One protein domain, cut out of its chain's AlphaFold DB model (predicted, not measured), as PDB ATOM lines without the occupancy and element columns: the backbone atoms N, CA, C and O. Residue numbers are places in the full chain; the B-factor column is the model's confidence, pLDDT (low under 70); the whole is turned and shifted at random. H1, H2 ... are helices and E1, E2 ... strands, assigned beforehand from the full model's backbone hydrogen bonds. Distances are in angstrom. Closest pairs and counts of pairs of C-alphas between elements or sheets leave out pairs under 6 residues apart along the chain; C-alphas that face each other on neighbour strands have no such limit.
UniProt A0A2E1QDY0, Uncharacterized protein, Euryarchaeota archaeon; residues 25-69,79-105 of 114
ATOM      1  N   LYS A  25    -181.548  99.429 -28.947       93.31
ATOM      2  CA  LYS A  25    -181.887  98.066 -28.537       93.31
ATOM      3  C   LYS A  25    -181.277  97.082 -29.521       93.31
ATOM      4  O   LYS A  25    -181.328  97.299 -30.728       93.31
ATOM      5  N   ALA A  26    -180.695  96.015 -28.985       94.38
ATOM      6  CA  ALA A  26    -180.207  94.896 -29.773       94.38
ATOM      7  C   ALA A  26    -181.295  93.823 -29.854       94.38
ATOM      8  O   ALA A  26    -181.931  93.519 -28.844       94.38
ATOM      9  N   TYR A  27    -181.482  93.233 -31.028       95.25
ATOM     10  CA  TYR A  27    -182.417  92.142 -31.262       95.25
ATOM     11  C   TYR A  27    -181.745  91.012 -32.034       95.25
ATOM     12  O   TYR A  27    -180.835  91.232 -32.835       95.25
ATOM     13  N   VAL A  28    -182.230  89.800 -31.789       95.12
ATOM     14  CA  VAL A  28    -182.010  88.641 -32.649       95.12
ATOM     15  C   VAL A  28    -183.323  88.367 -33.360       95.12
ATOM     16  O   VAL A  28    -184.353  88.174 -32.710       95.12
ATOM     17  N   ILE A  29    -183.282  88.402 -34.682       95.06
ATOM     18  CA  ILE A  29    -184.394  88.052 -35.556       95.06
ATOM     19  C   ILE A  29    -184.117  86.647 -36.087       95.06
ATOM     20  O   ILE A  29    -183.009  86.365 -36.537       95.06
ATOM     21  N   ASP A  30    -185.128  85.794 -36.035       95.06
ATOM     22  CA  ASP A  30    -185.199  84.547 -36.786       95.06
ATOM     23  C   ASP A  30    -186.198  84.774 -37.920       95.06
ATOM     24  O   ASP A  30    -187.384  84.992 -37.662       95.06
ATOM     25  N   ALA A  31    -185.709  84.810 -39.159       91.38
ATOM     26  CA  ALA A  31    -186.536  85.077 -40.331       91.38
ATOM     27  C   ALA A  31    -187.368  83.856 -40.781       91.38
ATOM     28  O   ALA A  31    -188.271  84.026 -41.594       91.38
ATOM     29  N   GLY A  32    -187.138  82.664 -40.209       85.94
ATOM     30  CA  GLY A  32    -187.923  81.449 -40.459       85.94
ATOM     31  C   GLY A  32    -187.316  80.465 -41.468       85.94
ATOM     32  O   GLY A  32    -187.805  79.342 -41.589       85.94
ATOM     33  N   GLY A  33    -186.233  80.832 -42.159       86.69
ATOM     34  CA  GLY A  33    -185.588  79.984 -43.168       86.69
ATOM     35  C   GLY A  33    -184.204  80.471 -43.598       86.69
ATOM     36  O   GLY A  33    -183.771  81.554 -43.212       86.69
ATOM     37  N   ASN A  34    -183.503  79.674 -44.408       89.75
ATOM     38  CA  ASN A  34    -182.150  79.985 -44.883       89.75
ATOM     39  C   ASN A  34    -182.127  81.286 -45.705       89.75
ATOM     40  O   ASN A  34    -182.874  81.405 -46.665       89.75
ATOM     41  N   LEU A  35    -181.243  82.220 -45.343       89.94
ATOM     42  CA  LEU A  35    -181.105  83.522 -46.010       89.94
ATOM     43  C   LEU A  35    -179.932  83.585 -47.001       89.94
ATOM     44  O   LEU A  35    -179.777  84.581 -47.687       89.94
ATOM     45  N   GLN A  36    -179.105  82.540 -47.080       89.50
ATOM     46  CA  GLN A  36    -177.888  82.533 -47.916       89.50
ATOM     47  C   GLN A  36    -178.153  82.440 -49.424       89.50
ATOM     48  O   GLN A  36    -177.222  82.481 -50.213       89.50
ATOM     49  N   THR A  37    -179.397  82.174 -49.809       88.31
ATOM     50  CA  THR A  37    -179.854  82.216 -51.206       88.31
ATOM     51  C   THR A  37    -180.759  83.418 -51.447       88.31
ATOM     52  O   THR A  37    -181.415  83.485 -52.471       88.31
ATOM     53  N   GLU A  38    -180.866  84.309 -50.459       89.94
ATOM     54  CA  GLU A  38    -181.726  85.493 -50.474       89.94
ATOM     55  C   GLU A  38    -180.901  86.783 -50.314       89.94
ATOM     56  O   GLU A  38    -181.455  87.830 -49.958       89.94
ATOM     57  N   ASP A  39    -179.574  86.680 -50.469       87.56
ATOM     58  CA  ASP A  39    -178.597  87.766 -50.381       87.56
ATOM     59  C   ASP A  39    -177.709  87.909 -51.632       87.56
ATOM     60  O   ASP A  39    -176.810  88.758 -51.640       87.56
ATOM     61  N   ASP A  40    -177.944  87.117 -52.682       86.75
ATOM     62  CA  ASP A  40    -177.099  87.051 -53.879       86.75
ATOM     63  C   ASP A  40    -177.685  87.801 -55.091       86.75
ATOM     64  O   ASP A  40    -177.005  87.976 -56.112       86.75
ATOM     65  N   GLY A  41    -178.900  88.336 -54.950       87.12
ATOM     66  CA  GLY A  41    -179.629  89.077 -55.970       87.12
ATOM     67  C   GLY A  41    -180.237  90.404 -55.502       87.12
ATOM     68  O   GLY A  41    -180.084  90.869 -54.373       87.12
ATOM     69  N   ALA A  42    -180.927  91.067 -56.431       88.81
ATOM     70  CA  ALA A  42    -181.687  92.284 -56.154       88.81
ATOM     71  C   ALA A  42    -183.128  91.940 -55.759       88.81
ATOM     72  O   ALA A  42    -183.720  91.024 -56.329       88.81
ATOM     73  N   ASN A  43    -183.726  92.744 -54.871       88.75
ATOM     74  CA  ASN A  43    -185.117  92.602 -54.436       88.75
ATOM     75  C   ASN A  43    -185.422  91.283 -53.703       88.75
ATOM     76  O   ASN A  43    -186.564  90.825 -53.721       88.75
ATOM     77  N   GLU A  44    -184.434  90.700 -53.034       93.75
ATOM     78  CA  GLU A  44    -184.575  89.445 -52.290       93.75
ATOM     79  C   GLU A  44    -184.965  89.655 -50.823       93.75
ATOM     80  O   GLU A  44    -185.081  90.790 -50.335       93.75
ATOM     81  N   ALA A  45    -185.206  88.551 -50.112       92.44
ATOM     82  CA  ALA A  45    -185.739  88.592 -48.758       92.44
ATOM     83  C   ALA A  45    -184.831  89.345 -47.780       92.44
ATOM     84  O   ALA A  45    -185.340  90.127 -46.972       92.44
ATOM     85  N   VAL A  46    -183.502  89.196 -47.872       93.44
ATOM     86  CA  VAL A  46    -182.580  89.930 -46.989       93.44
ATOM     87  C   VAL A  46    -182.723  91.434 -47.187       93.44
ATOM     88  O   VAL A  46    -182.821  92.182 -46.210       93.44
ATOM     89  N   GLU A  47    -182.810  91.890 -48.435       94.19
ATOM     90  CA  GLU A  47    -182.977  93.305 -48.738       94.19
ATOM     91  C   GLU A  47    -184.322  93.839 -48.219       94.19
ATOM     92  O   GLU A  47    -184.370  94.886 -47.566       94.19
ATOM     93  N   ALA A  48    -185.412  93.106 -48.455       94.25
ATOM     94  CA  ALA A  48    -186.742  93.478 -47.981       94.25
ATOM     95  C   ALA A  48    -186.801  93.578 -46.446       94.25
ATOM     96  O   ALA A  48    -187.308  94.566 -45.908       94.25
ATOM     97  N   ILE A  49    -186.218  92.605 -45.738       93.62
ATOM     98  CA  ILE A  49    -186.160  92.593 -44.273       93.62
ATOM     99  C   ILE A  49    -185.312  93.761 -43.754       93.62
ATOM    100  O   ILE A  49    -185.723  94.432 -42.807       93.62
ATOM    101  N   MET A  50    -184.161  94.061 -44.367       93.75
ATOM    102  CA  MET A  50    -183.315  95.180 -43.931       93.75
ATOM    103  C   MET A  50    -183.984  96.540 -44.136       93.75
ATOM    104  O   MET A  50    -183.881  97.403 -43.263       93.75
ATOM    105  N   ARG A  51    -184.698  96.734 -45.253       93.31
ATOM    106  CA  ARG A  51    -185.462  97.968 -45.504       93.31
ATOM    107  C   ARG A  51    -186.563  98.165 -44.463       93.31
ATOM    108  O   ARG A  51    -186.774  99.288 -44.012       93.31
ATOM    109  N   GLU A  52    -187.224  97.086 -44.055       92.44
ATOM    110  CA  GLU A  52    -188.252  97.152 -43.023       92.44
ATOM    111  C   GLU A  52    -187.630  97.412 -41.642       92.44
ATOM    112  O   GLU A  52    -188.014  98.340 -40.938       92.44
ATOM    113  N   VAL A  53    -186.613  96.658 -41.236       91.88
ATOM    114  CA  VAL A  53    -186.021  96.805 -39.897       91.88
ATOM    115  C   VAL A  53    -185.272  98.135 -39.736       91.88
ATOM    116  O   VAL A  53    -185.252  98.683 -38.634       91.88
ATOM    117  N   SER A  54    -184.702  98.681 -40.818       92.94
ATOM    118  CA  SER A  54    -183.881  99.901 -40.827       92.94
ATOM    119  C   SER A  54    -182.823  99.920 -39.701       92.94
ATOM    120  O   SER A  54    -182.820 100.830 -38.862       92.94
ATOM    121  N   PRO A  55    -181.939  98.905 -39.629       94.00
ATOM    122  CA  PRO A  55    -180.977  98.776 -38.543       94.00
ATOM    123  C   PRO A  55    -179.880  99.851 -38.597       94.00
ATOM    124  O   PRO A  55    -179.432 100.262 -39.664       94.00
ATOM    125  N   LEU A  56    -179.392 100.252 -37.423       93.25
ATOM    126  CA  LEU A  56    -178.205 101.105 -37.269       93.25
ATOM    127  C   LEU A  56    -176.907 100.294 -37.352       93.25
ATOM    128  O   LEU A  56    -175.858 100.816 -37.720       93.25
ATOM    129  N   MET A  57    -176.982  99.015 -36.989       92.50
ATOM    130  CA  MET A  57    -175.919  98.032 -37.146       92.50
ATOM    131  C   MET A  57    -176.565  96.660 -37.309       92.50
ATOM    132  O   MET A  57    -177.559  96.375 -36.644       92.50
ATOM    133  N   TYR A  58    -176.011  95.809 -38.167       94.12
ATOM    134  CA  TYR A  58    -176.507  94.450 -38.335       94.12
ATOM    135  C   TYR A  58    -175.383  93.466 -38.657       94.12
ATOM    136  O   TYR A  58    -174.308  93.845 -39.117       94.12
ATOM    137  N   SER A  59    -175.645  92.194 -38.393       93.12
ATOM    138  CA  SER A  59    -174.828  91.058 -38.800       93.12
ATOM    139  C   SER A  59    -175.762  89.907 -39.146       93.12
ATOM    140  O   SER A  59    -176.651  89.574 -38.363       93.12
ATOM    141  N   ILE A  60    -175.567  89.316 -40.320       92.50
ATOM    142  CA  ILE A  60    -176.316  88.152 -40.790       92.50
ATOM    143  C   ILE A  60    -175.315  87.002 -40.838       92.50
ATOM    144  O   ILE A  60    -174.441  86.999 -41.707       92.50
ATOM    145  N   PRO A  61    -175.345  86.067 -39.876       90.06
ATOM    146  CA  PRO A  61    -174.508  84.886 -39.946       90.06
ATOM    147  C   PRO A  61    -174.866  84.063 -41.184       90.06
ATOM    148  O   PRO A  61    -176.037  83.774 -41.425       90.06
ATOM    149  N   SER A  62    -173.849  83.627 -41.929       86.12
ATOM    150  CA  SER A  62    -174.001  82.590 -42.955       86.12
ATOM    151  C   SER A  62    -174.333  81.270 -42.249       86.12
ATOM    152  O   SER A  62    -173.469  80.531 -41.775       86.12
ATOM    153  N   ALA A  63    -175.631  81.042 -42.066       78.06
ATOM    154  CA  ALA A  63    -176.196  79.901 -41.369       78.06
ATOM    155  C   ALA A  63    -177.559  79.560 -41.973       78.06
ATOM    156  O   ALA A  63    -178.301  80.430 -42.423       78.06
ATOM    157  N   THR A  64    -177.936  78.286 -41.920       76.12
ATOM    158  CA  THR A  64    -179.222  77.805 -42.451       76.12
ATOM    159  C   THR A  64    -180.439  78.272 -41.647       76.12
ATOM    160  O   THR A  64    -181.562  78.096 -42.102       76.12
ATOM    161  N   ALA A  65    -180.228  78.865 -40.468       75.31
ATOM    162  CA  ALA A  65    -181.272  79.224 -39.511       75.31
ATOM    163  C   ALA A  65    -181.852  80.644 -39.682       75.31
ATOM    164  O   ALA A  65    -182.608  81.079 -38.826       75.31
ATOM    165  N   GLY A  66    -181.482  81.393 -40.730       85.56
ATOM    166  CA  GLY A  66    -182.095  82.699 -41.019       85.56
ATOM    167  C   GLY A  66    -181.921  83.758 -39.931       85.56
ATOM    168  O   GLY A  66    -182.775  84.628 -39.760       85.56
ATOM    169  N   LEU A  67    -180.840  83.651 -39.158       94.12
ATOM    170  CA  LEU A  67    -180.585  84.539 -38.034       94.12
ATOM    171  C   LEU A  67    -180.074  85.893 -38.521       94.12
ATOM    172  O   LEU A  67    -179.223  85.975 -39.402       94.12
ATOM    173  N   ILE A  68    -180.559  86.960 -37.897       94.25
ATOM    174  CA  ILE A  68    -180.109  88.329 -38.143       94.25
ATOM    175  C   ILE A  68    -179.943  89.013 -36.786       94.25
ATOM    176  O   ILE A  68    -180.890  89.154 -36.009       94.25
ATOM    177  N   HIS A  69    -178.728  89.455 -36.488       94.44
ATOM    178  CA  HIS A  69    -178.429  90.283 -35.328       94.44
ATOM    179  C   HIS A  69    -178.539  91.744 -35.734       94.44
ATOM    180  O   HIS A  69    -177.864  92.167 -36.668       94.44
ATOM    181  N   ALA A  79    -189.877  94.522 -29.813       92.56
ATOM    182  CA  ALA A  79    -189.813  93.189 -30.411       92.56
ATOM    183  C   ALA A  79    -191.102  92.826 -31.171       92.56
ATOM    184  O   ALA A  79    -191.031  92.263 -32.260       92.56
ATOM    185  N   ALA A  80    -192.276  93.174 -30.636       93.88
ATOM    186  CA  ALA A  80    -193.551  92.824 -31.248       93.88
ATOM    187  C   ALA A  80    -193.822  93.650 -32.509       93.88
ATOM    188  O   ALA A  80    -194.293  93.097 -33.503       93.88
ATOM    189  N   SER A  81    -193.493  94.946 -32.499       93.31
ATOM    190  CA  SER A  81    -193.652  95.796 -33.684       93.31
ATOM    191  C   SER A  81    -192.697  95.395 -34.808       93.31
ATOM    192  O   SER A  81    -193.147  95.240 -35.940       93.31
ATOM    193  N   LEU A  82    -191.420  95.129 -34.518       94.06
ATOM    194  CA  LEU A  82    -190.481  94.611 -35.522       94.06
ATOM    195  C   LEU A  82    -190.938  93.265 -36.087       94.06
ATOM    196  O   LEU A  82    -190.930  93.069 -37.300       94.06
ATOM    197  N   GLN A  83    -191.396  92.361 -35.222       95.31
ATOM    198  CA  GLN A  83    -191.912  91.066 -35.647       95.31
ATOM    199  C   GLN A  83    -193.125  91.213 -36.571       95.31
ATOM    200  O   GLN A  83    -193.178  90.578 -37.619       95.31
ATOM    201  N   ALA A  84    -194.093  92.060 -36.212       95.00
ATOM    202  CA  ALA A  84    -195.279  92.288 -37.032       95.00
ATOM    203  C   ALA A  84    -194.922  92.862 -38.412       95.00
ATOM    204  O   ALA A  84    -195.479  92.432 -39.417       95.00
ATOM    205  N   ARG A  85    -193.964  93.790 -38.454       94.38
ATOM    206  CA  ARG A  85    -193.479  94.429 -39.679       94.38
ATOM    207  C   ARG A  85    -192.811  93.435 -40.632       94.38
ATOM    208  O   ARG A  85    -193.163  93.400 -41.804       94.38
ATOM    209  N   ILE A  86    -191.936  92.569 -40.120       94.56
ATOM    210  CA  ILE A  86    -191.296  91.514 -40.925       94.56
ATOM    211  C   ILE A  86    -192.346  90.531 -41.450       94.56
ATOM    212  O   ILE A  86    -192.370  90.227 -42.637       94.56
ATOM    213  N   ARG A  87    -193.277  90.089 -40.597       95.50
ATOM    214  CA  ARG A  87    -194.347  89.168 -41.013       95.50
ATOM    215  C   ARG A  87    -195.294  89.771 -42.045       95.50
ATOM    216  O   ARG A  87    -195.876  89.034 -42.834       95.50
ATOM    217  N   HIS A  88    -195.452  91.094 -42.053       95.38
ATOM    218  CA  HIS A  88    -196.264  91.797 -43.042       95.38
ATOM    219  C   HIS A  88    -195.665  91.732 -44.459       95.38
ATOM    220  O   HIS A  88    -196.393  91.945 -45.426       95.38
ATOM    221  N   LEU A  89    -194.378  91.388 -44.609       93.50
ATOM    222  CA  LEU A  89    -193.796  91.072 -45.918       93.50
ATOM    223  C   LEU A  89    -194.458  89.831 -46.552       93.50
ATOM    224  O   LEU A  89    -194.533  89.733 -47.773       93.50
ATOM    225  N   GLY A  90    -195.014  88.936 -45.731       93.50
ATOM    226  CA  GLY A  90    -195.813  87.798 -46.173       93.50
ATOM    227  C   GLY A  90    -194.995  86.551 -46.501       93.50
ATOM    228  O   GLY A  90    -193.865  86.388 -46.045       93.50
ATOM    229  N   ALA A  91    -195.619  85.652 -47.266       94.25
ATOM    230  CA  ALA A  91    -195.094  84.321 -47.575       94.25
ATOM    231  C   ALA A  91    -194.409  84.210 -48.954       94.25
ATOM    232  O   ALA A  91    -194.104  83.109 -49.391       94.25
ATOM    233  N   ALA A  92    -194.256  85.329 -49.667       93.75
ATOM    234  CA  ALA A  92    -193.697  85.382 -51.018       93.75
ATOM    235  C   ALA A  92    -192.844  86.649 -51.172       93.75
ATOM    236  O   ALA A  92    -193.204  87.599 -51.871       93.75
ATOM    237  N   VAL A  93    -191.757  86.711 -50.405       92.44
ATOM    238  CA  VAL A  93    -190.834  87.845 -50.401       92.44
ATOM    239  C   VAL A  93    -189.743  87.608 -51.439       92.44
ATOM    240  O   VAL A  93    -189.005  86.630 -51.363       92.44
ATOM    241  N   GLY A  94    -189.618  88.541 -52.379       90.44
ATOM    242  CA  GLY A  94    -188.591  88.490 -53.415       90.44
ATOM    243  C   GLY A  94    -188.828  87.416 -54.489       90.44
ATOM    244  O   GLY A  94    -189.892  86.804 -54.537       90.44
ATOM    245  N   PRO A  95    -187.860  87.225 -55.402       90.50
ATOM    246  CA  PRO A  95    -187.986  86.326 -56.549       90.50
ATOM    247  C   PRO A  95    -188.004  84.831 -56.189       90.50
ATOM    248  O   PRO A  95    -188.461  84.037 -57.008       90.50
ATOM    249  N   ASN A  96    -187.538  84.453 -54.996       90.81
ATOM    250  CA  ASN A  96    -187.471  83.061 -54.537       90.81
ATOM    251  C   ASN A  96    -188.672  82.646 -53.668       90.81
ATOM    252  O   ASN A  96    -188.654  81.568 -53.075       90.81
ATOM    253  N   ASP A  97    -189.708  83.492 -53.588       92.50
ATOM    254  CA  ASP A  97    -190.915  83.264 -52.785       92.50
ATOM    255  C   ASP A  97    -190.604  82.941 -51.306       92.50
ATOM    256  O   ASP A  97    -191.181  82.029 -50.713       92.50
ATOM    257  N   TYR A  98    -189.678  83.687 -50.689       93.50
ATOM    258  CA  TYR A  98    -189.299  83.458 -49.295       93.50
ATOM    259  C   TYR A  98    -190.473  83.708 -48.340       93.50
ATOM    260  O   TYR A  98    -191.156  84.735 -48.427       93.50
ATOM    261  N   ASP A  99    -190.663  82.811 -47.372       93.94
ATOM    262  CA  ASP A  99    -191.712  82.938 -46.364       93.94
ATOM    263  C   ASP A  99    -191.210  83.607 -45.078       93.94
ATOM    264  O   ASP A  99    -190.581  82.975 -44.231       93.94
ATOM    265  N   ALA A 100    -191.545  84.890 -44.902       93.19
ATOM    266  CA  ALA A 100    -191.232  85.664 -43.700       93.19
ATOM    267  C   ALA A 100    -192.373  85.667 -42.658       93.19
ATOM    268  O   ALA A 100    -192.257  86.288 -41.595       93.19
ATOM    269  N   SER A 101    -193.498  84.989 -42.923       94.25
ATOM    270  CA  SER A 101    -194.690  85.026 -42.061       94.25
ATOM    271  C   SER A 101    -194.467  84.374 -40.687       94.25
ATOM    272  O   SER A 101    -195.134  84.726 -39.706       94.25
ATOM    273  N   GLY A 102    -193.487  83.469 -40.596       92.38
ATOM    274  CA  GLY A 102    -193.069  82.787 -39.371       92.38
ATOM    275  C   GLY A 102    -192.066  83.554 -38.506       92.38
ATOM    276  O   GLY A 102    -191.756  83.090 -37.410       92.38
ATOM    277  N   ALA A 103    -191.576  84.718 -38.950       94.50
ATOM    278  CA  ALA A 103    -190.435  85.378 -38.320       94.50
ATOM    279  C   ALA A 103    -190.652  85.675 -36.824       94.50
ATOM    280  O   ALA A 103    -191.754  86.046 -36.405       94.50
ATOM    281  N   THR A 104    -189.610  85.556 -36.004       96.12
ATOM    282  CA  THR A 104    -189.648  85.904 -34.574       96.12
ATOM    283  C   THR A 104    -188.553  86.897 -34.211       96.12
ATOM    284  O   THR A 104    -187.489  86.919 -34.826       96.12
ATOM    285  N   VAL A 105    -188.815  87.758 -33.223       95.94
ATOM    286  CA  VAL A 105    -187.857  88.781 -32.777       95.94
ATOM    287  C   VAL A 105    -187.686  88.705 -31.268       95.94
ATOM    288  O   VAL A 105    -188.649  88.818 -30.513       95.94
TER     289      VAL A 105
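This is residues 25 to 69 and 79 to 105 of the 114 residues of an uncharacterized protein of Euryarchaeota archaeon (UniProt A0A2E1QDY0). Two short helices, H1 and H2, pack on each other beside a small sheet of two strands, E1 and E3, while E2 comes close to E3. Long loops make up much of the rest, and the last of them, residues 88 to 105, comes back to E1, where residues 104 to 105 pair with its residues 29 to 30. The printed part has 72 residues, with two named helices and three named strands in the order E1, H1, E2, E3, H2; its sheet, in the order E1 - E3, is antiparallel. The class is mixed, helices and strands, with only 30 of the 72 residues in named elements. The whole is compact, with a radius of gyration of the C-alphas of 10.8 A, and rounded, with spans of 30 by 23 by 19 A.

E1, residues 25 to 30, and E3, residues 67 to 69, are antiparallel neighbours, with 171 degrees between their directions. C-alphas 28 and 69 face each other at 4.8 A, and N 29 and O 68, at 2.8 A, and N 68 and O 29, at 2.9 A, are within hydrogen-bond range. Residues 29 to 30 of E1 also pair, antiparallel, with residues 104 to 105. H1, residues 45 to 53, is apart from E3. E2, residues 57 to 59, pairs with no named strand; its closest C-alphas to E3 are those of Ser 59 and His 69, 5.1 A. E1 and E2 are near each other. H2, residues 79 to 87, touches H1, the closest C-alphas being those of Ile 49 and Ile 86, 6.2 A; they run opposite ways at a steep tilt of 39 degrees. H2 is apart from E2. In H1 and H2 every O i to N i+4 pair is within hydrogen-bond range.

E1 begins at C-alpha 25, (-181.887, 98.066, -28.537), and measures 16.2 A from first to last C-alpha. H1, Ala 45 to Val 53, measures 12.1 A and begins at C-alpha 45, (-185.739, 88.592, -48.758). E2, Met 57 to Ser 59, and E3, Leu 67 to His 69, measure 7.3 A and 6.7 A. H2, Ala 79 to Arg 87, measures 12.2 A and ends at C-alpha 87, (-194.347, 89.168, -41.013).

The two C-alphas farthest apart, those of Lys 25 and Pro 95, are 31.0 A apart. Residues 70 to 78 are not printed, and C-alphas 69 and 79 are 12.7 A apart across this cut, which the link from E3 to H2 spans. The link from E1 to H1 is long, that from H1 to E2 is tight, and that from E2 to E3 is short. The mean pLDDT of the printed part is 91.8, and no printed residue is under 70.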